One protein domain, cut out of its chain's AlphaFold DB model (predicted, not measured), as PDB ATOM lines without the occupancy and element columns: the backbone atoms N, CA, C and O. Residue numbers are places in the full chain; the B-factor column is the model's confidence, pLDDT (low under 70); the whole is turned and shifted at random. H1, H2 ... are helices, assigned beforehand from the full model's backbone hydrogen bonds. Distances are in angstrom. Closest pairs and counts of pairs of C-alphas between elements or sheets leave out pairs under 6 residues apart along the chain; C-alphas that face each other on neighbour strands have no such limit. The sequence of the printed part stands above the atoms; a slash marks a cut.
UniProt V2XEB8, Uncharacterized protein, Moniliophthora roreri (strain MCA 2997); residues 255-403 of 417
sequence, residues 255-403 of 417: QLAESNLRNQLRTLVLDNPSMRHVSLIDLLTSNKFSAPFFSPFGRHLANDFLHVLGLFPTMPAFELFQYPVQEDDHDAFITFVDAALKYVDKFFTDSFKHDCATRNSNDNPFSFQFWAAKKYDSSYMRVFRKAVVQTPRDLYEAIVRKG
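AT A GLANCE: This is residues 255 to 403 of the 417 residues of an uncharacterized protein of Moniliophthora roreri (strain MCA 2997) (UniProt V2XEB8). A long helix, H5, runs along the long axis as a spine, with H1 and H4 packed on its first part and the hairpin of H2 and H3 beside it. The hairpin of H6 and H7 makes one end, and H8 lies off to one side, touching no helix. The 149 printed residues hold eight named helices, H1 to H8 in order, and no named strand: an all helix domain. It is only just compact, close to loose, with a radius of gyration of the C-alphas of 17.4 A, and spans 55 by 35 by 26 A.

IN THESE COORDINATES: Find C-alpha 255 at (122.197, 82.084, 135.510); from there H1 runs 23.3 A to residue 271. Next come H2, residues 280 to 285, H3, 299 to 308, and H4, 317 to 321. H5, residues 332 to 348, measures 25.2 A. Then read H6, 350 to 357, H7, 370 to 380, and H8, 393 to 401, ending at (92.030, 93.371, 147.797).

HOW THE PARTS SIT: H1 touches H5 with residues 261 to 266 alone, closest at C-alphas 261 and 337, 7.1 A, opposite ways at a steep tilt of 39 degrees. H4 touches H1 at C-alphas 318 and 269, 5.8 A, and H5 at 321 and 333, 5.2 A. In the hairpin H2 and H3, C-alphas 285 and 299 come closest, 6.0 A. H3 is close to but not clearly touching H5. In the hairpin H6 and H7, C-alphas 356 and 372 are closest, 4.5 A. Every O i to N i+4 pair is within hydrogen-bond range but in H1, 11 of 13, and H5, 10 of 13.

THE WHOLE: C-alphas 327 and 364 are farthest apart, 59.6 A. The printed part has no cut; H2 to H3, H6 to H7 and H7 to H8 are long links. Confidence is under 70 at residues 324 to 330 and 359.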
ATOM      1  N   GLN A 255     121.528  81.338 134.435       88.62
ATOM      2  CA  GLN A 255     122.197  82.084 135.510       88.62
ATOM      3  C   GLN A 255     122.483  83.543 135.122       88.62
ATOM      4  O   GLN A 255     122.329  84.451 135.939       88.62
ATOM      5  N   LEU A 256     122.859  83.782 133.861       87.62
ATOM      6  CA  LEU A 256     123.097  85.127 133.344       87.62
ATOM      7  C   LEU A 256     121.781  85.906 133.211       87.62
ATOM      8  O   LEU A 256     121.738  87.078 133.574       87.62
ATOM      9  N   ALA A 257     120.705  85.261 132.749       86.75
ATOM     10  CA  ALA A 257     119.370  85.858 132.702       86.75
ATOM     11  C   ALA A 257     118.868  86.245 134.106       86.75
ATOM     12  O   ALA A 257     118.412  87.370 134.304       86.75
ATOM     13  N   GLU A 258     118.999  85.348 135.092       87.25
ATOM     14  CA  GLU A 258     118.612  85.602 136.488       87.25
ATOM     15  C   GLU A 258     119.414  86.761 137.089       87.25
ATOM     16  O   GLU A 258     118.830  87.680 137.661       87.25
ATOM     17  N   SER A 259     120.739  86.756 136.918       87.38
ATOM     18  CA  SER A 259     121.608  87.826 137.418       87.38
ATOM     19  C   SER A 259     121.282  89.175 136.771       87.38
ATOM     20  O   SER A 259     121.145  90.182 137.468       87.38
ATOM     21  N   ASN A 260     121.087  89.208 135.449       88.31
ATOM     22  CA  ASN A 260     120.740  90.432 134.731       88.31
ATOM     23  C   ASN A 260     119.375  90.982 135.164       88.31
ATOM     24  O   ASN A 260     119.240  92.188 135.361       88.31
ATOM     25  N   LEU A 261     118.377  90.113 135.349       84.62
ATOM     26  CA  LEU A 261     117.073  90.512 135.870       84.62
ATOM     27  C   LEU A 261     117.193  91.074 137.283       84.62
ATOM     28  O   LEU A 261     116.781  92.204 137.508       84.62
ATOM     29  N   ARG A 262     117.782  90.328 138.222       86.81
ATOM     30  CA  ARG A 262     117.815  90.719 139.640       86.81
ATOM     31  C   ARG A 262     118.640  91.976 139.891       86.81
ATOM     32  O   ARG A 262     118.224  92.823 140.672       86.81
ATOM     33  N   ASN A 263     119.781  92.095 139.218       83.19
ATOM     34  CA  ASN A 263     120.743  93.150 139.504       83.19
ATOM     35  C   ASN A 263     120.571  94.340 138.558       83.19
ATOM     36  O   ASN A 263     120.422  95.468 139.004       83.19
ATOM     37  N   GLN A 264     120.541  94.116 137.242       87.75
ATOM     38  CA  GLN A 264     120.631  95.220 136.279       87.75
ATOM     39  C   GLN A 264     119.272  95.849 135.965       87.75
ATOM     40  O   GLN A 264     119.183  97.070 135.849       87.75
ATOM     41  N   LEU A 265     118.200  95.051 135.860       87.44
ATOM     42  CA  LEU A 265     116.864  95.598 135.599       87.44
ATOM     43  C   LEU A 265     116.365  96.440 136.781       87.44
ATOM     44  O   LEU A 265     115.788  97.504 136.557       87.44
ATOM     45  N   ARG A 266     116.613  95.998 138.024       87.06
ATOM     46  CA  ARG A 266     116.234  96.766 139.219       87.06
ATOM     47  C   ARG A 266     116.967  98.100 139.264       87.06
ATOM     48  O   ARG A 266     116.314  99.135 139.324       87.06
ATOM     49  N   THR A 267     118.294  98.073 139.145       89.31
ATOM     50  CA  THR A 267     119.132  99.278 139.083       89.31
ATOM     51  C   THR A 267     118.683 100.212 137.961       89.31
ATOM     52  O   THR A 267     118.517 101.402 138.195       89.31
ATOM     53  N   LEU A 268     118.387  99.695 136.760       89.88
ATOM     54  CA  LEU A 268     117.876 100.520 135.663       89.88
ATOM     55  C   LEU A 268     116.583 101.251 136.046       89.88
ATOM     56  O   LEU A 268     116.436 102.423 135.713       89.88
ATOM     57  N   VAL A 269     115.634 100.569 136.685       90.50
ATOM     58  CA  VAL A 269     114.336 101.160 137.038       90.50
ATOM     59  C   VAL A 269     114.465 102.168 138.181       90.50
ATOM     60  O   VAL A 269     113.819 103.213 138.122       90.50
ATOM     61  N   LEU A 270     115.288 101.877 139.191       90.38
ATOM     62  CA  LEU A 270     115.426 102.720 140.382       90.38
ATOM     63  C   LEU A 270     116.317 103.945 140.148       90.38
ATOM     64  O   LEU A 270     115.956 105.049 140.559       90.38
ATOM     65  N   ASP A 271     117.432 103.777 139.436       92.00
ATOM     66  CA  ASP A 271     118.468 104.813 139.338       92.00
ATOM     67  C   ASP A 271     118.257 105.758 138.148       92.00
ATOM     68  O   ASP A 271     118.887 106.812 138.064       92.00
ATOM     69  N   ASN A 272     117.374 105.412 137.203       91.62
ATOM     70  CA  ASN A 272     117.118 106.223 136.016       91.62
ATOM     71  C   ASN A 272     115.788 106.992 136.131       91.62
ATOM     72  O   ASN A 272     114.721 106.396 135.968       91.62
ATOM     73  N   PRO A 273     115.806 108.333 136.280       91.12
ATOM     74  CA  PRO A 273     114.585 109.135 136.391       91.12
ATOM     75  C   PRO A 273     113.608 108.965 135.221       91.12
ATOM     76  O   PRO A 273     112.398 109.047 135.417       91.12
ATOM     77  N   SER A 274     114.105 108.672 134.011       90.50
ATOM     78  CA  SER A 274     113.243 108.440 132.840       90.50
ATOM     79  C   SER A 274     112.400 107.162 132.942       90.50
ATOM     80  O   SER A 274     111.427 107.019 132.203       90.50
ATOM     81  N   MET A 275     112.734 106.256 133.867       91.44
ATOM     82  CA  MET A 275     112.011 105.006 134.099       91.44
ATOM     83  C   MET A 275     110.827 105.157 135.062       91.44
ATOM     84  O   MET A 275     109.972 104.274 135.093       91.44
ATOM     85  N   ARG A 276     110.708 106.284 135.783       89.25
ATOM     86  CA  ARG A 276     109.634 106.517 136.773       89.25
ATOM     87  C   ARG A 276     108.221 106.457 136.196       89.25
ATOM     88  O   ARG A 276     107.281 106.180 136.924       89.25
ATOM     89  N   HIS A 277     108.072 106.705 134.896       89.44
ATOM     90  CA  HIS A 277     106.781 106.673 134.200       89.44
ATOM     91  C   HIS A 277     106.626 105.465 133.271       89.44
ATOM     92  O   HIS A 277     105.610 105.334 132.593       89.44
ATOM     93  N   VAL A 278     107.637 104.594 133.189       93.12
ATOM     94  CA  VAL A 278     107.577 103.425 132.312       93.12
ATOM     95  C   VAL A 278     106.671 102.386 132.956       93.12
ATOM     96  O   VAL A 278     106.941 101.900 134.055       93.12
ATOM     97  N   SER A 279     105.591 102.051 132.257       93.19
ATOM     98  CA  SER A 279     104.643 101.036 132.702       93.19
ATOM     99  C   SER A 279     105.267  99.637 132.744       93.19
ATOM    100  O   SER A 279     106.204  99.349 131.996       93.19
ATOM    101  N   LEU A 280     104.718  98.730 133.557       92.56
ATOM    102  CA  LEU A 280     105.138  97.322 133.569       92.56
ATOM    103  C   LEU A 280     105.036  96.675 132.178       92.56
ATOM    104  O   LEU A 280     105.953  95.966 131.757       92.56
ATOM    105  N   ILE A 281     103.953  96.933 131.438       92.69
ATOM    106  CA  ILE A 281     103.769  96.372 130.093       92.69
ATOM    107  C   ILE A 281     104.808  96.900 129.096       92.69
ATOM    108  O   ILE A 281     105.343  96.129 128.294       92.69
ATOM    109  N   ASP A 282     105.148  98.189 129.146       92.12
ATOM    110  CA  ASP A 282     106.178  98.753 128.272       92.12
ATOM    111  C   ASP A 282     107.574  98.291 128.691       92.12
ATOM    112  O   ASP A 282     108.394  97.984 127.825       92.12
ATOM    113  N   LEU A 283     107.836  98.156 129.997       91.75
ATOM    114  CA  LEU A 283     109.085  97.599 130.506       91.75
ATOM    115  C   LEU A 283     109.306  96.197 129.934       91.75
ATOM    116  O   LEU A 283     110.312  95.974 129.264       91.75
ATOM    117  N   LEU A 284     108.346  95.283 130.124       89.94
ATOM    118  CA  LEU A 284     108.440  93.878 129.704       89.94
ATOM    119  C   LEU A 284     108.529  93.687 128.186       89.94
ATOM    120  O   LEU A 284     109.087  92.697 127.725       89.94
ATOM    121  N   THR A 285     107.982  94.612 127.394       88.44
ATOM    122  CA  THR A 285     107.904  94.456 125.930       88.44
ATOM    123  C   THR A 285     108.931  95.282 125.156       88.44
ATOM    124  O   THR A 285     109.049  95.136 123.935       88.44
ATOM    125  N   SER A 286     109.692  96.138 125.841       84.94
ATOM    126  CA  SER A 286     110.637  97.065 125.222       84.94
ATOM    127  C   SER A 286     111.942  96.403 124.782       84.94
ATOM    128  O   SER A 286     112.682  95.823 125.574       84.94
ATOM    129  N   ASN A 287     112.310  96.637 123.518       77.19
ATOM    130  CA  ASN A 287     113.631  96.282 122.990       77.19
ATOM    131  C   ASN A 287     114.777  97.125 123.586       77.19
ATOM    132  O   ASN A 287     115.942  96.756 123.463       77.19
ATOM    133  N   LYS A 288     114.457  98.272 124.200       77.88
ATOM    134  CA  LYS A 288     115.439  99.168 124.824       77.88
ATOM    135  C   LYS A 288     115.690  98.810 126.288       77.88
ATOM    136  O   LYS A 288     116.817  98.944 126.743       77.88
ATOM    137  N   PHE A 289     114.644  98.411 127.010       78.44
ATOM    138  CA  PHE A 289     114.698  98.264 128.464       78.44
ATOM    139  C   PHE A 289     114.869  96.811 128.887       78.44
ATOM    140  O   PHE A 289     115.917  96.469 129.406       78.44
ATOM    141  N   SER A 290     113.879  95.947 128.652       74.75
ATOM    142  CA  SER A 290     113.943  94.551 129.103       74.75
ATOM    143  C   SER A 290     114.759  93.674 128.176       74.75
ATOM    144  O   SER A 290     115.471  92.805 128.669       74.75
ATOM    145  N   ALA A 291     114.703  93.903 126.858       75.81
ATOM    146  CA  ALA A 291     115.328  92.984 125.918       75.81
ATOM    147  C   ALA A 291     116.803  92.693 126.215       75.81
ATOM    148  O   ALA A 291     117.120  91.518 126.132       75.81
ATOM    149  N   PRO A 292     117.679  93.643 126.609       80.38
ATOM    150  CA  PRO A 292     119.066  93.343 126.993       80.38
ATOM    151  C   PRO A 292     119.234  92.381 128.184       80.38
ATOM    152  O   PRO A 292     120.265  91.722 128.289       80.38
ATOM    153  N   PHE A 293     118.238  92.275 129.067       79.19
ATOM    154  CA  PHE A 293     118.309  91.483 130.300       79.19
ATOM    155  C   PHE A 293     117.486  90.192 130.220       79.19
ATOM    156  O   PHE A 293     117.921  89.159 130.718       79.19
ATOM    157  N   PHE A 294     116.310  90.251 129.587       75.44
ATOM    158  CA  PHE A 294     115.360  89.149 129.451       75.44
ATOM    159  C   PHE A 294     114.330  89.474 128.363       75.44
ATOM    160  O   PHE A 294     113.565  90.429 128.487       75.44
ATOM    161  N   SER A 295     114.292  88.689 127.283       78.38
ATOM    162  CA  SER A 295     113.487  89.020 126.094       78.38
ATOM    163  C   SER A 295     112.457  87.967 125.644       78.38
ATOM    164  O   SER A 295     112.168  87.925 124.450       78.38
ATOM    165  N   PRO A 296     111.860  87.102 126.490       81.31
ATOM    166  CA  PRO A 296     110.829  86.188 125.997       81.31
ATOM    167  C   PRO A 296     109.483  86.886 125.771       81.31
ATOM    168  O   PRO A 296     108.685  86.401 124.975       81.31
ATOM    169  N   PHE A 297     109.228  88.017 126.436       88.06
ATOM    170  CA  PHE A 297     107.941  88.704 126.399       88.06
ATOM    171  C   PHE A 297     107.751  89.549 125.133       88.06
ATOM    172  O   PHE A 297     108.594  90.362 124.728       88.06
ATOM    173  N   GLY A 298     106.588  89.394 124.516       88.56
ATOM    174  CA  GLY A 298     105.909  90.442 123.771       88.56
ATOM    175  C   GLY A 298     104.601  90.823 124.469       88.56
ATOM    176  O   GLY A 298     104.378  90.520 125.643       88.56
ATOM    177  N   ARG A 299     103.748  91.577 123.765       88.69
ATOM    178  CA  ARG A 299     102.534  92.160 124.358       88.69
ATOM    179  C   ARG A 299     101.543  91.101 124.820       88.69
ATOM    180  O   ARG A 299     100.840  91.357 125.792       88.69
ATOM    181  N   HIS A 300     101.471  89.959 124.141       89.25
ATOM    182  CA  HIS A 300     100.563  88.894 124.541       89.25
ATOM    183  C   HIS A 300     101.000  88.321 125.893       89.25
ATOM    184  O   HIS A 300     100.247  88.414 126.863       89.25
ATOM    185  N   LEU A 301     102.227  87.800 125.982       91.56
ATOM    186  CA  LEU A 301     102.679  87.119 127.191       91.56
ATOM    187  C   LEU A 301     102.780  88.052 128.389       91.56
ATOM    188  O   LEU A 301     102.528  87.615 129.506       91.56
ATOM    189  N   ALA A 302     103.130  89.320 128.170       92.75
ATOM    190  CA  ALA A 302     103.226  90.284 129.253       92.75
ATOM    191  C   ALA A 302     101.850  90.601 129.866       92.75
ATOM    192  O   ALA A 302     101.741  90.652 131.085       92.75
ATOM    193  N   ASN A 303     100.786  90.737 129.062       92.38
ATOM    194  CA  ASN A 303      99.431  90.921 129.606       92.38
ATOM    195  C   ASN A 303      98.970  89.696 130.403       92.38
ATOM    196  O   ASN A 303      98.462  89.837 131.513       92.38
ATOM    197  N   ASP A 304      99.186  88.498 129.862       92.81
ATOM    198  CA  ASP A 304      98.845  87.255 130.551       92.81
ATOM    199  C   ASP A 304      99.616  87.082 131.862       92.81
ATOM    200  O   ASP A 304      99.034  86.707 132.879       92.81
ATOM    201  N   PHE A 305     100.915  87.373 131.857       93.44
ATOM    202  CA  PHE A 305     101.758  87.292 133.042       93.44
ATOM    203  C   PHE A 305     101.318  88.281 134.129       93.44
ATOM    204  O   PHE A 305     101.119  87.881 135.275       93.44
ATOM    205  N   LEU A 306     101.101  89.550 133.767       93.19
ATOM    206  CA  LEU A 306     100.652  90.575 134.712       93.19
ATOM    207  C   LEU A 306      99.261  90.257 135.273       93.19
ATOM    208  O   LEU A 306      99.030  90.444 136.466       93.19
ATOM    209  N   HIS A 307      98.367  89.682 134.460       91.75
ATOM    210  CA  HIS A 307      97.079  89.190 134.945       91.75
ATOM    211  C   HIS A 307      97.236  88.067 135.975       91.75
ATOM    212  O   HIS A 307      96.575  88.099 137.008       91.75
ATOM    213  N   VAL A 308      98.123  87.093 135.734       90.25
ATOM    214  CA  VAL A 308      98.383  85.990 136.680       90.25
ATOM    215  C   VAL A 308      98.923  86.497 138.022       90.25
ATOM    216  O   VAL A 308      98.682  85.858 139.042       90.25
ATOM    217  N   LEU A 309      99.601  87.646 138.038       90.56
ATOM    218  CA  LEU A 309     100.077  88.301 139.259       90.56
ATOM    219  C   LEU A 309      99.081  89.285 139.891       90.56
ATOM    220  O   LEU A 309      99.349  89.832 140.966       90.56
ATOM    221  N   GLY A 310      97.946  89.549 139.239       90.19
ATOM    222  CA  GLY A 310      97.026  90.603 139.661       90.19
ATOM    223  C   GLY A 310      97.727  91.963 139.723       90.19
ATOM    224  O   GLY A 310      97.656  92.647 140.743       90.19
ATOM    225  N   LEU A 311      98.490  92.304 138.681       90.44
ATOM    226  CA  LEU A 311      99.166  93.592 138.528       90.44
ATOM    227  C   LEU A 311      98.538  94.366 137.373       90.44
ATOM    228  O   LEU A 311      98.282  93.808 136.304       90.44
ATOM    229  N   PHE A 312      98.312  95.665 137.577       89.19
ATOM    230  CA  PHE A 312      97.741  96.503 136.531       89.19
ATOM    231  C   PHE A 312      98.784  96.778 135.439       89.19
ATOM    232  O   PHE A 312      99.858  97.290 135.755       89.19
ATOM    233  N   PRO A 313      98.513  96.494 134.150       91.12
ATOM    234  CA  PRO A 313      99.546  96.564 133.119       91.12
ATOM    235  C   PRO A 313     100.221  97.929 132.969       91.12
ATOM    236  O   PRO A 313     101.410  97.991 132.655       91.12
ATOM    237  N   THR A 314      99.476  99.017 133.192       91.12
ATOM    238  CA  THR A 314      99.984 100.380 133.003       91.12
ATOM    239  C   THR A 314     100.544 101.017 134.272       91.12
ATOM    240  O   THR A 314     100.955 102.173 134.210       91.12
ATOM    241  N   MET A 315     100.571 100.310 135.412       89.69
ATOM    242  CA  MET A 315     101.203 100.861 136.613       89.69
ATOM    243  C   MET A 315     102.706 101.066 136.361       89.69
ATOM    244  O   MET A 315     103.312 100.247 135.653       89.69
ATOM    245  N   PRO A 316     103.328 102.127 136.903       91.38
ATOM    246  CA  PRO A 316     104.758 102.335 136.729       91.38
ATOM    247  C   PRO A 316     105.566 101.207 137.374       91.38
ATOM    248  O   PRO A 316     105.296 100.801 138.501       91.38
ATOM    249  N   ALA A 317     106.588 100.708 136.677       90.75
ATOM    250  CA  ALA A 317     107.440  99.641 137.204       90.75
ATOM    251  C   ALA A 317     108.214 100.068 138.460       90.75
ATOM    252  O   ALA A 317     108.472  99.249 139.338       90.75
ATOM    253  N   PHE A 318     108.547 101.359 138.543       90.62
ATOM    254  CA  PHE A 318     109.193 101.964 139.704       90.62
ATOM    255  C   PHE A 318     108.407 101.709 140.993       90.62
ATOM    256  O   PHE A 318     109.010 101.310 141.985       90.62
ATOM    257  N   GLU A 319     107.075 101.829 140.945       87.06
ATOM    258  CA  GLU A 319     106.212 101.592 142.104       87.06
ATOM    259  C   GLU A 319     106.384 100.179 142.653       87.06
ATOM    260  O   GLU A 319     106.492  99.993 143.852       87.06
ATOM    261  N   LEU A 320     106.498  99.167 141.792       87.25
ATOM    262  CA  LEU A 320     106.696  97.793 142.252       87.25
ATOM    263  C   LEU A 320     108.120  97.547 142.780       87.25
ATOM    264  O   LEU A 320     108.316  96.705 143.652       87.25
ATOM    265  N   PHE A 321     109.127  98.228 142.225       88.56
ATOM    266  CA  PHE A 321     110.538  97.882 142.445       88.56
ATOM    267  C   PHE A 321     111.188  98.659 143.598       88.56
ATOM    268  O   PHE A 321     112.241  98.237 144.092       88.56
ATOM    269  N   GLN A 322     110.587  99.785 144.006       83.69
ATOM    270  CA  GLN A 322     111.123 100.683 145.035       83.69
ATOM    271  C   GLN A 322     110.966 100.163 146.466       83.69
ATOM    272  O   GLN A 322     111.728 100.579 147.334       83.69
ATOM    273  N   TYR A 323     110.004  99.275 146.730       73.19
ATOM    274  CA  TYR A 323     109.731  98.806 148.087       73.19
ATOM    275  C   TYR A 323     110.815  97.814 148.553       73.19
ATOM    276  O   TYR A 323     110.990  96.766 147.921       73.19
ATOM    277  N   PRO A 324     111.573  98.128 149.623       61.03
ATOM    278  CA  PRO A 324     112.485  97.175 150.243       61.03
ATOM    279  C   PRO A 324     111.711  96.132 151.064       61.03
ATOM    280  O   PRO A 324     110.550  96.339 151.412       61.03
ATOM    281  N   VAL A 325     112.386  95.027 151.389       53.53
ATOM    282  CA  VAL A 325     111.921  93.996 152.333       53.53
ATOM    283  C   VAL A 325     111.476  94.669 153.638       53.53
ATOM    284  O   VAL A 325     112.295  95.304 154.302       53.53
ATOM    285  N   GLN A 326     110.199  94.545 154.006       48.25
ATOM    286  CA  GLN A 326     109.803  94.667 155.412       48.25
ATOM    287  C   GLN A 326     110.043  93.307 156.075       48.25
ATOM    288  O   GLN A 326     109.968  92.289 155.396       48.25
ATOM    289  N   GLU A 327     110.378  93.287 157.367       46.94
ATOM    290  CA  GLU A 327     110.920  92.113 158.081       46.94
ATOM    291  C   GLU A 327     110.073  90.825 157.972       46.94
ATOM    292  O   GLU A 327     110.630  89.741 158.138       46.94
ATOM    293  N   ASP A 328     108.798  90.925 157.579       51.72
ATOM    294  CA  ASP A 328     107.871  89.800 157.393       51.72
ATOM    295  C   ASP A 328     107.325  89.629 155.954       51.72
ATOM    296  O   ASP A 328     106.510  88.736 155.717       51.72
ATOM    297  N   ASP A 329     107.764  90.436 154.975       52.25
ATOM    298  CA  ASP A 329     107.212  90.429 153.610       52.25
ATOM    299  C   ASP A 329     108.284  90.171 152.535       52.25
ATOM    300  O   ASP A 329     109.334  90.818 152.471       52.25
ATOM    301  N   HIS A 330     108.014  89.200 151.656       61.53
ATOM    302  CA  HIS A 330     108.894  88.865 150.536       61.53
ATOM    303  C   HIS A 330     109.061  90.072 149.600       61.53
ATOM    304  O   HIS A 330     108.078  90.668 149.165       61.53
ATOM    305  N   ASP A 331     110.305  90.392 149.223       80.94
ATOM    306  CA  ASP A 331     110.620  91.463 148.267       80.94
ATOM    307  C   ASP A 331     109.738  91.342 147.006       80.94
ATOM    308  O   ASP A 331     109.804  90.355 146.262       80.94
ATOM    309  N   ALA A 332     108.885  92.346 146.778       82.50
ATOM    310  CA  ALA A 332     107.905  92.346 145.696       82.50
ATOM    311  C   ALA A 332     108.571  92.264 144.314       82.50
ATOM    312  O   ALA A 332     108.046  91.612 143.405       82.50
ATOM    313  N   PHE A 333     109.758  92.859 144.159       87.00
ATOM    314  CA  PHE A 333     110.553  92.743 142.943       87.00
ATOM    315  C   PHE A 333     111.105  91.324 142.774       87.00
ATOM    316  O   PHE A 333     111.027  90.765 141.679       87.00
ATOM    317  N   ILE A 334     111.615  90.707 143.841       86.62
ATOM    318  CA  ILE A 334     112.104  89.321 143.788       86.62
ATOM    319  C   ILE A 334     110.966  88.362 143.443       86.62
ATOM    320  O   ILE A 334     111.116  87.547 142.534       86.62
ATOM    321  N   THR A 335     109.805  88.527 144.077       87.31
ATOM    322  CA  THR A 335     108.594  87.749 143.790       87.31
ATOM    323  C   THR A 335     108.152  87.924 142.336       87.31
ATOM    324  O   THR A 335     107.819  86.949 141.661       87.31
ATOM    325  N   PHE A 336     108.185  89.156 141.820       89.50
ATOM    326  CA  PHE A 336     107.885  89.451 140.421       89.50
ATOM    327  C   PHE A 336     108.848  88.737 139.466       89.50
ATOM    328  O   PHE A 336     108.401  88.119 138.497       89.50
ATOM    329  N   VAL A 337     110.155  88.794 139.739       88.31
ATOM    330  CA  VAL A 337     111.172  88.106 138.934       88.31
ATOM    331  C   VAL A 337     110.944  86.597 138.980       88.31
ATOM    332  O   VAL A 337     110.797  85.984 137.927       88.31
ATOM    333  N   ASP A 338     110.819  85.997 140.163       89.00
ATOM    334  CA  ASP A 338     110.616  84.551 140.320       89.00
ATOM    335  C   ASP A 338     109.358  84.066 139.596       89.00
ATOM    336  O   ASP A 338     109.369  83.042 138.903       89.00
ATOM    337  N   ALA A 339     108.277  84.840 139.685       90.94
ATOM    338  CA  ALA A 339     107.054  84.550 138.964       90.94
ATOM    339  C   ALA A 339     107.218  84.686 137.445       90.94
ATOM    340  O   ALA A 339     106.671  83.859 136.715       90.94
ATOM    341  N   ALA A 340     107.964  85.682 136.953       89.50
ATOM    342  CA  ALA A 340     108.239  85.838 135.524       89.50
ATOM    343  C   ALA A 340     108.996  84.624 134.976       89.50
ATOM    344  O   ALA A 340     108.645  84.089 133.923       89.50
ATOM    345  N   LEU A 341     109.992  84.152 135.727       86.69
ATOM    346  CA  LEU A 341     110.796  82.986 135.375       86.69
ATOM    347  C   LEU A 341     109.941  81.715 135.336       86.69
ATOM    348  O   LEU A 341     109.888  81.024 134.316       86.69
ATOM    349  N   LYS A 342     109.169  81.463 136.398       89.31
ATOM    350  CA  LYS A 342     108.241  80.325 136.473       89.31
ATOM    351  C   LYS A 342     107.159  80.377 135.391       89.31
ATOM    352  O   LYS A 342     106.765  79.346 134.846       89.31
ATOM    353  N   TYR A 343     106.664  81.570 135.069       91.38
ATOM    354  CA  TYR A 343     105.679  81.764 134.010       91.38
ATOM    355  C   TYR A 343     106.244  81.379 132.643       91.38
ATOM    356  O   TYR A 343     105.546  80.758 131.844       91.38
ATOM    357  N   VAL A 344     107.502  81.732 132.376       89.88
ATOM    358  CA  VAL A 344     108.180  81.438 131.111       89.88
ATOM    359  C   VAL A 344     108.543  79.950 130.990       89.88
ATOM    360  O   VAL A 344     108.393  79.384 129.906       89.88
ATOM    361  N   ASP A 345     108.896  79.278 132.091       89.94
ATOM    362  CA  ASP A 345     109.208  77.836 132.118       89.94
ATOM    363  C   ASP A 345     108.097  76.955 131.519       89.94
ATOM    364  O   ASP A 345     108.380  75.955 130.849       89.94
ATOM    365  N   LYS A 346     106.820  77.343 131.666       90.19
ATOM    366  CA  LYS A 346     105.680  76.555 131.159       90.19
ATOM    367  C   LYS A 346     105.744  76.307 129.642       90.19
ATOM    368  O   LYS A 346     105.258  75.277 129.167       90.19
ATOM    369  N   PHE A 347     106.361  77.221 128.893       90.44
ATOM    370  CA  PHE A 347     106.487  77.157 127.435       90.44
ATOM    371  C   PHE A 347     107.650  76.288 126.951       90.44
ATOM    372  O   PHE A 347     107.766  76.028 125.759       90.44
ATOM    373  N   PHE A 348     108.506  75.812 127.852       87.69
ATOM    374  CA  PHE A 348     109.635  74.945 127.505       87.69
ATOM    375  C   PHE A 348     109.423  73.486 127.924       87.69
ATOM    376  O   PHE A 348     110.279  72.635 127.673       87.69
ATOM    377  N   THR A 349     108.262  73.188 128.513       91.56
ATOM    378  CA  THR A 349     107.852  71.840 128.918       91.56
ATOM    379  C   THR A 349     107.644  70.916 127.719       91.56
ATOM    380  O   THR A 349     107.283  71.353 126.621       91.56
ATOM    381  N   ASP A 350     107.802  69.609 127.932       92.00
ATOM    382  CA  ASP A 350     107.519  68.612 126.895       92.00
ATOM    383  C   ASP A 350     106.046  68.618 126.474       92.00
ATOM    384  O   ASP A 350     105.751  68.441 125.293       92.00
ATOM    385  N   SER A 351     105.130  68.938 127.394       92.88
ATOM    386  CA  SER A 351     103.714  69.144 127.075       92.88
ATOM    387  C   SER A 351     103.516  70.273 126.062       92.88
ATOM    388  O   SER A 351     102.803  70.088 125.079       92.88
ATOM    389  N   PHE A 352     104.191  71.419 126.235       92.81
ATOM    390  CA  PHE A 352     104.121  72.505 125.249       92.81
ATOM    391  C   PHE A 352     104.722  72.089 123.905       92.81
ATOM    392  O   PHE A 352     104.131  72.346 122.854       92.81
ATOM    393  N   LYS A 353     105.877  71.407 123.913       91.75
ATOM    394  CA  LYS A 353     106.498  70.906 122.676       91.75
ATOM    395  C   LYS A 353     105.564  69.953 121.927       91.75
ATOM    396  O   LYS A 353     105.432  70.045 120.705       91.75
ATOM    397  N   HIS A 354     104.910  69.046 122.644       90.44
ATOM    398  CA  HIS A 354     103.951  68.111 122.075       90.44
ATOM    399  C   HIS A 354     102.742  68.843 121.476       90.44
ATOM    400  O   HIS A 354     102.400  68.639 120.311       90.44
ATOM    401  N   ASP A 355     102.127  69.739 122.248       90.75
ATOM    402  CA  ASP A 355     100.867  70.374 121.870       90.75
ATOM    403  C   ASP A 355     101.028  71.439 120.777       90.75
ATOM    404  O   ASP A 355     100.181  71.537 119.886       90.75
ATOM    405  N   CYS A 356     102.113  72.217 120.821       90.25
ATOM    406  CA  CYS A 356     102.287  73.417 119.999       90.25
ATOM    407  C   CYS A 356     103.431  73.303 118.980       90.25
ATOM    408  O   CYS A 356     103.339  73.857 117.879       90.25
ATOM    409  N   ALA A 357     104.517  72.598 119.311       87.62
ATOM    410  CA  ALA A 357     105.716  72.589 118.475       87.62
ATOM    411  C   ALA A 357     105.772  71.412 117.495       87.62
ATOM    412  O   ALA A 357     106.214  71.603 116.376       87.62
ATOM    413  N   THR A 358     105.304  70.217 117.841       81.00
ATOM    414  CA  THR A 358     105.587  69.007 117.036       81.00
ATOM    415  C   THR A 358     104.383  68.430 116.291       81.00
ATOM    416  O   THR A 358     104.552  67.586 115.412       81.00
ATOM    417  N   ARG A 359     103.168  68.892 116.600       68.75
ATOM    418  CA  ARG A 359     101.926  68.378 116.016       68.75
ATOM    419  C   ARG A 359     101.478  69.202 114.808       68.75
ATOM    420  O   ARG A 359     100.939  70.297 114.965       68.75
ATOM    421  N   ASN A 360     101.623  68.638 113.609       74.44
ATOM    422  CA  ASN A 360     100.990  69.178 112.406       74.44
ATOM    423  C   ASN A 360      99.526  68.730 112.330       74.44
ATOM    424  O   ASN A 360      99.183  67.588 112.629       74.44
ATOM    425  N   SER A 361      98.648  69.652 111.943       74.88
ATOM    426  CA  SER A 361      97.215  69.395 111.771       74.88
ATOM    427  C   SER A 361      96.890  68.803 110.398       74.88
ATOM    428  O   SER A 361      95.816  68.232 110.231       74.88
ATOM    429  N   ASN A 362      97.777  68.982 109.415       82.94
ATOM    430  CA  ASN A 362      97.593  68.580 108.022       82.94
ATOM    431  C   ASN A 362      98.961  68.566 107.306       82.94
ATOM    432  O   ASN A 362      99.851  69.337 107.672       82.94
ATOM    433  N   ASP A 363      99.095  67.730 106.277       85.69
ATOM    434  CA  ASP A 363     100.262  67.641 105.390       85.69
ATOM    435  C   ASP A 363     100.437  68.867 104.479       85.69
ATOM    436  O   ASP A 363     101.522  69.103 103.949       85.69
ATOM    437  N   ASN A 364      99.381  69.660 104.270       91.62
ATOM    438  CA  ASN A 364      99.463  70.917 103.535       91.62
ATOM    439  C   ASN A 364     100.212  71.977 104.373       91.62
ATOM    440  O   ASN A 364      99.653  72.466 105.363       91.62
ATOM    441  N   PRO A 365     101.413  72.421 103.953       91.25
ATOM    442  CA  PRO A 365     102.243  73.338 104.736       91.25
ATOM    443  C   PRO A 365     101.652  74.750 104.868       91.25
ATOM    444  O   PRO A 365     102.018  75.485 105.780       91.25
ATOM    445  N   PHE A 366     100.714  75.133 103.993       91.81
ATOM    446  CA  PHE A 366     100.034  76.434 104.033       91.81
ATOM    447  C   PHE A 366      98.698  76.397 104.783       91.81
ATOM    448  O   PHE A 366      98.010  77.415 104.883       91.81
ATOM    449  N   SER A 367      98.298  75.229 105.284       89.69
ATOM    450  CA  SER A 367      97.071  75.100 106.059       89.69
ATOM    451  C   SER A 367      97.241  75.657 107.474       89.69
ATOM    452  O   SER A 367      98.312  75.591 108.085       89.69
ATOM    453  N   PHE A 368      96.152  76.208 108.010       88.50
ATOM    454  CA  PHE A 368      96.123  76.679 109.386       88.50
ATOM    455  C   PHE A 368      96.294  75.502 110.355       88.50
ATOM    456  O   PHE A 368      95.553  74.520 110.299       88.50
ATOM    457  N   GLN A 369      97.249  75.624 111.277       88.38
ATOM    458  CA  GLN A 369      97.560  74.595 112.270       88.38
ATOM    459  C   GLN A 369      96.556  74.636 113.429       88.38
ATOM    460  O   GLN A 369      96.881  75.036 114.548       88.38
ATOM    461  N   PHE A 370      95.315  74.240 113.138       88.62
ATOM    462  CA  PHE A 370      94.167  74.374 114.034       88.62
ATOM    463  C   PHE A 370      94.398  73.767 115.420       88.62
ATOM    464  O   PHE A 370      94.084  74.409 116.417       88.62
ATOM    465  N   TRP A 371      94.962  72.559 115.508       87.88
ATOM    466  CA  TRP A 371      95.140  71.891 116.800       87.88
ATOM    467  C   TRP A 371      96.177  72.583 117.679       87.88
ATOM    468  O   TRP A 371      95.910  72.793 118.860       87.88
ATOM    469  N   ALA A 372      97.310  72.982 117.097       89.44
ATOM    470  CA  ALA A 372      98.336  73.738 117.808       89.44
ATOM    471  C   ALA A 372      97.785  75.093 118.273       89.44
ATOM    472  O   ALA A 372      97.938  75.453 119.435       89.44
ATOM    473  N   ALA A 373      97.063  75.808 117.402       89.69
ATOM    474  CA  ALA A 373      96.441  77.083 117.748       89.69
ATOM    475  C   ALA A 373      95.385  76.941 118.856       89.69
ATOM    476  O   ALA A 373      95.394  77.707 119.813       89.69
ATOM    477  N   LYS A 374      94.510  75.931 118.762       90.31
ATOM    478  CA  LYS A 374      93.483  75.645 119.772       90.31
ATOM    479  C   LYS A 374      94.107  75.311 121.125       90.31
ATOM    480  O   LYS A 374      93.650  75.824 122.139       90.31
ATOM    481  N   LYS A 375      95.141  74.464 121.149       91.50
ATOM    482  CA  LYS A 375      95.853  74.099 122.381       91.50
ATOM    483  C   LYS A 375      96.592  75.284 122.989       91.50
ATOM    484  O   LYS A 375      96.526  75.476 124.200       91.50
ATOM    485  N   TYR A 376      97.243  76.092 122.156       91.06
ATOM    486  CA  TYR A 376      97.876  77.331 122.586       91.06
ATOM    487  C   TYR A 376      96.865  78.273 123.254       91.06
ATOM    488  O   TYR A 376      97.062  78.678 124.399       91.06
ATOM    489  N   ASP A 377      95.742  78.540 122.585       89.62
ATOM    490  CA  ASP A 377      94.674  79.404 123.094       89.62
ATOM    491  C   ASP A 377      94.034  78.874 124.388       89.62
ATOM    492  O   ASP A 377      93.819  79.632 125.335       89.62
ATOM    493  N   SER A 378      93.757  77.570 124.471       88.19
ATOM    494  CA  SER A 378      93.069  76.994 125.631       88.19
ATOM    495  C   SER A 378      93.966  76.825 126.856       88.19
ATOM    496  O   SER A 378      93.487  76.968 127.977       88.19
ATOM    497  N   SER A 379      95.241  76.474 126.656       89.56
ATOM    498  CA  SER A 379      96.116  75.995 127.739       89.56
ATOM    499  C   SER A 379      97.254  76.953 128.081       89.56
ATOM    500  O   SER A 379      97.788  76.901 129.189       89.56
ATOM    501  N   TYR A 380      97.644  77.822 127.147       90.12
ATOM    502  CA  TYR A 380      98.843  78.650 127.282       90.12
ATOM    503  C   TYR A 380      98.560  80.156 127.246       90.12
ATOM    504  O   TYR A 380      99.391  80.909 127.761       90.12
ATOM    505  N   MET A 381      97.379  80.561 126.759       88.62
ATOM    506  CA  MET A 381      96.876  81.938 126.753       88.62
ATOM    507  C   MET A 381      95.715  82.128 127.746       88.62
ATOM    508  O   MET A 381      94.774  81.332 127.783       88.62
ATOM    509  N   ARG A 382      95.742  83.189 128.559       87.25
ATOM    510  CA  ARG A 382      94.747  83.459 129.611       87.25
ATOM    511  C   ARG A 382      93.833  84.639 129.329       87.25
ATOM    512  O   ARG A 382      92.631  84.459 129.480       87.25
ATOM    513  N   VAL A 383      94.356  85.806 128.956       89.12
ATOM    514  CA  VAL A 383      93.534  87.025 128.811       89.12
ATOM    515  C   VAL A 383      93.608  87.646 127.431       89.12
ATOM    516  O   VAL A 383      92.641  88.257 126.975       89.12
ATOM    517  N   PHE A 384      94.728  87.495 126.732       81.38
ATOM    518  CA  PHE A 384      94.885  88.129 125.433       81.38
ATOM    519  C   PHE A 384      93.837  87.634 124.424       81.38
ATOM    520  O   PHE A 384      93.630  86.436 124.251       81.38
ATOM    521  N   ARG A 385      93.165  88.583 123.755       79.19
ATOM    522  CA  ARG A 385      92.072  88.343 122.789       79.19
ATOM    523  C   ARG A 385      90.854  87.589 123.344       79.19
ATOM    524  O   ARG A 385      90.024  87.144 122.553       79.19
ATOM    525  N   LYS A 386      90.696  87.489 124.667       84.75
ATOM    526  CA  LYS A 386      89.505  86.900 125.293       84.75
ATOM    527  C   LYS A 386      88.580  88.003 125.797       84.75
ATOM    528  O   LYS A 386      89.020  88.922 126.476       84.75
ATOM    529  N   ALA A 387      87.299  87.911 125.445       83.75
ATOM    530  CA  ALA A 387      86.271  88.833 125.934       83.75
ATOM    531  C   ALA A 387      85.825  88.493 127.366       83.75
ATOM    532  O   ALA A 387      85.432  89.373 128.121       83.75
ATOM    533  N   VAL A 388      85.894  87.210 127.728       84.81
ATOM    534  CA  VAL A 388      85.537  86.691 129.050       84.81
ATOM    535  C   VAL A 388      86.655  85.768 129.509       84.81
ATOM    536  O   VAL A 388      87.122  84.921 128.745       84.81
ATOM    537  N   VAL A 389      87.085  85.940 130.755       85.31
ATOM    538  CA  VAL A 389      88.162  85.164 131.372       85.31
ATOM    539  C   VAL A 389      87.627  84.539 132.649       85.31
ATOM    540  O   VAL A 389      87.006  85.214 133.464       85.31
ATOM    541  N   GLN A 390      87.871  83.242 132.825       85.06
ATOM    542  CA  GLN A 390      87.627  82.577 134.099       85.06
ATOM    543  C   GLN A 390      88.832  82.806 135.009       85.06
ATOM    544  O   GLN A 390      89.931  82.318 134.736       85.06
ATOM    545  N   THR A 391      88.626  83.568 136.076       88.06
ATOM    546  CA  THR A 391      89.664  83.879 137.059       88.06
ATOM    547  C   THR A 391      89.529  82.935 138.256       88.06
ATOM    548  O   THR A 391      88.441  82.842 138.826       88.06
ATOM    549  N   PRO A 392      90.603  82.220 138.647       91.38
ATOM    550  CA  PRO A 392      90.628  81.454 139.890       91.38
ATOM    551  C   PRO A 392      90.228  82.315 141.095       91.38
ATOM    552  O   PRO A 392      90.546  83.503 141.139       91.38
ATOM    553  N   ARG A 393      89.515  81.728 142.064       92.31
ATOM    554  CA  ARG A 393      88.941  82.466 143.203       92.31
ATOM    555  C   ARG A 393      90.001  83.223 144.007       92.31
ATOM    556  O   ARG A 393      89.796  84.381 144.338       92.31
ATOM    557  N   ASP A 394      91.123  82.576 144.278       92.88
ATOM    558  CA  ASP A 394      92.286  83.146 144.958       92.88
ATOM    559  C   ASP A 394      92.846  84.371 144.220       92.88
ATOM    560  O   ASP A 394      93.080  85.413 144.830       92.88
ATOM    561  N   LEU A 395      92.988  84.283 142.893       91.00
ATOM    562  CA  LEU A 395      93.423  85.414 142.072       91.00
ATOM    563  C   LEU A 395      92.378  86.537 142.061       91.00
ATOM    564  O   LEU A 395      92.739  87.706 142.148       91.00
ATOM    565  N   TYR A 396      91.089  86.205 141.980       90.88
ATOM    566  CA  TYR A 396      90.013  87.195 142.038       90.88
ATOM    567  C   TYR A 396      90.017  87.951 143.372       90.88
ATOM    568  O   TYR A 396      90.030  89.179 143.378       90.88
ATOM    569  N   GLU A 397      90.087  87.236 144.497       90.62
ATOM    570  CA  GLU A 397      90.176  87.838 145.831       90.62
ATOM    571  C   GLU A 397      91.423  88.726 145.965       90.62
ATOM    572  O   GLU A 397      91.337  89.825 146.510       90.62
ATOM    573  N   ALA A 398      92.569  88.302 145.421       87.31
ATOM    574  CA  ALA A 398      93.788  89.109 145.407       87.31
ATOM    575  C   ALA A 398      93.644  90.395 144.573       87.31
ATOM    576  O   ALA A 398      94.125  91.449 144.983       87.31
ATOM    577  N   ILE A 399      92.979  90.328 143.417       88.25
ATOM    578  CA  ILE A 399      92.700  91.490 142.559       88.25
ATOM    579  C   ILE A 399      91.754  92.470 143.272       88.25
ATOM    580  O   ILE A 399      91.998  93.676 143.239       88.25
ATOM    581  N   VAL A 400      90.714  91.965 143.946       87.81
ATOM    582  CA  VAL A 400      89.760  92.784 144.715       87.81
ATOM    583  C   VAL A 400      90.444  93.481 145.890       87.81
ATOM    584  O   VAL A 400      90.280  94.686 146.040       87.81
ATOM    585  N   ARG A 401      91.267  92.772 146.678       85.06
ATOM    586  CA  ARG A 401      92.030  93.371 147.797       85.06
ATOM    587  C   ARG A 401      93.006  94.466 147.359       85.06
ATOM    588  O   ARG A 401      93.396  95.292 148.169       85.06
ATOM    589  N   LYS A 402      93.428  94.452 146.093       81.12
ATOM    590  CA  LYS A 402      94.289  95.478 145.490       81.12
ATOM    591  C   LYS A 402      93.499  96.655 144.898       81.12
ATOM    592  O   LYS A 402      94.094  97.469 144.202       81.12
ATOM    593  N   GLY A 403      92.177  96.704 145.070       85.44
ATOM    594  CA  GLY A 403      91.330  97.764 144.517       85.44
ATOM    595  C   GLY A 403      91.222  97.774 142.995       85.44
ATOM    596  O   GLY A 403      90.688  98.714 142.425       85.44
TER     597      GLY A 403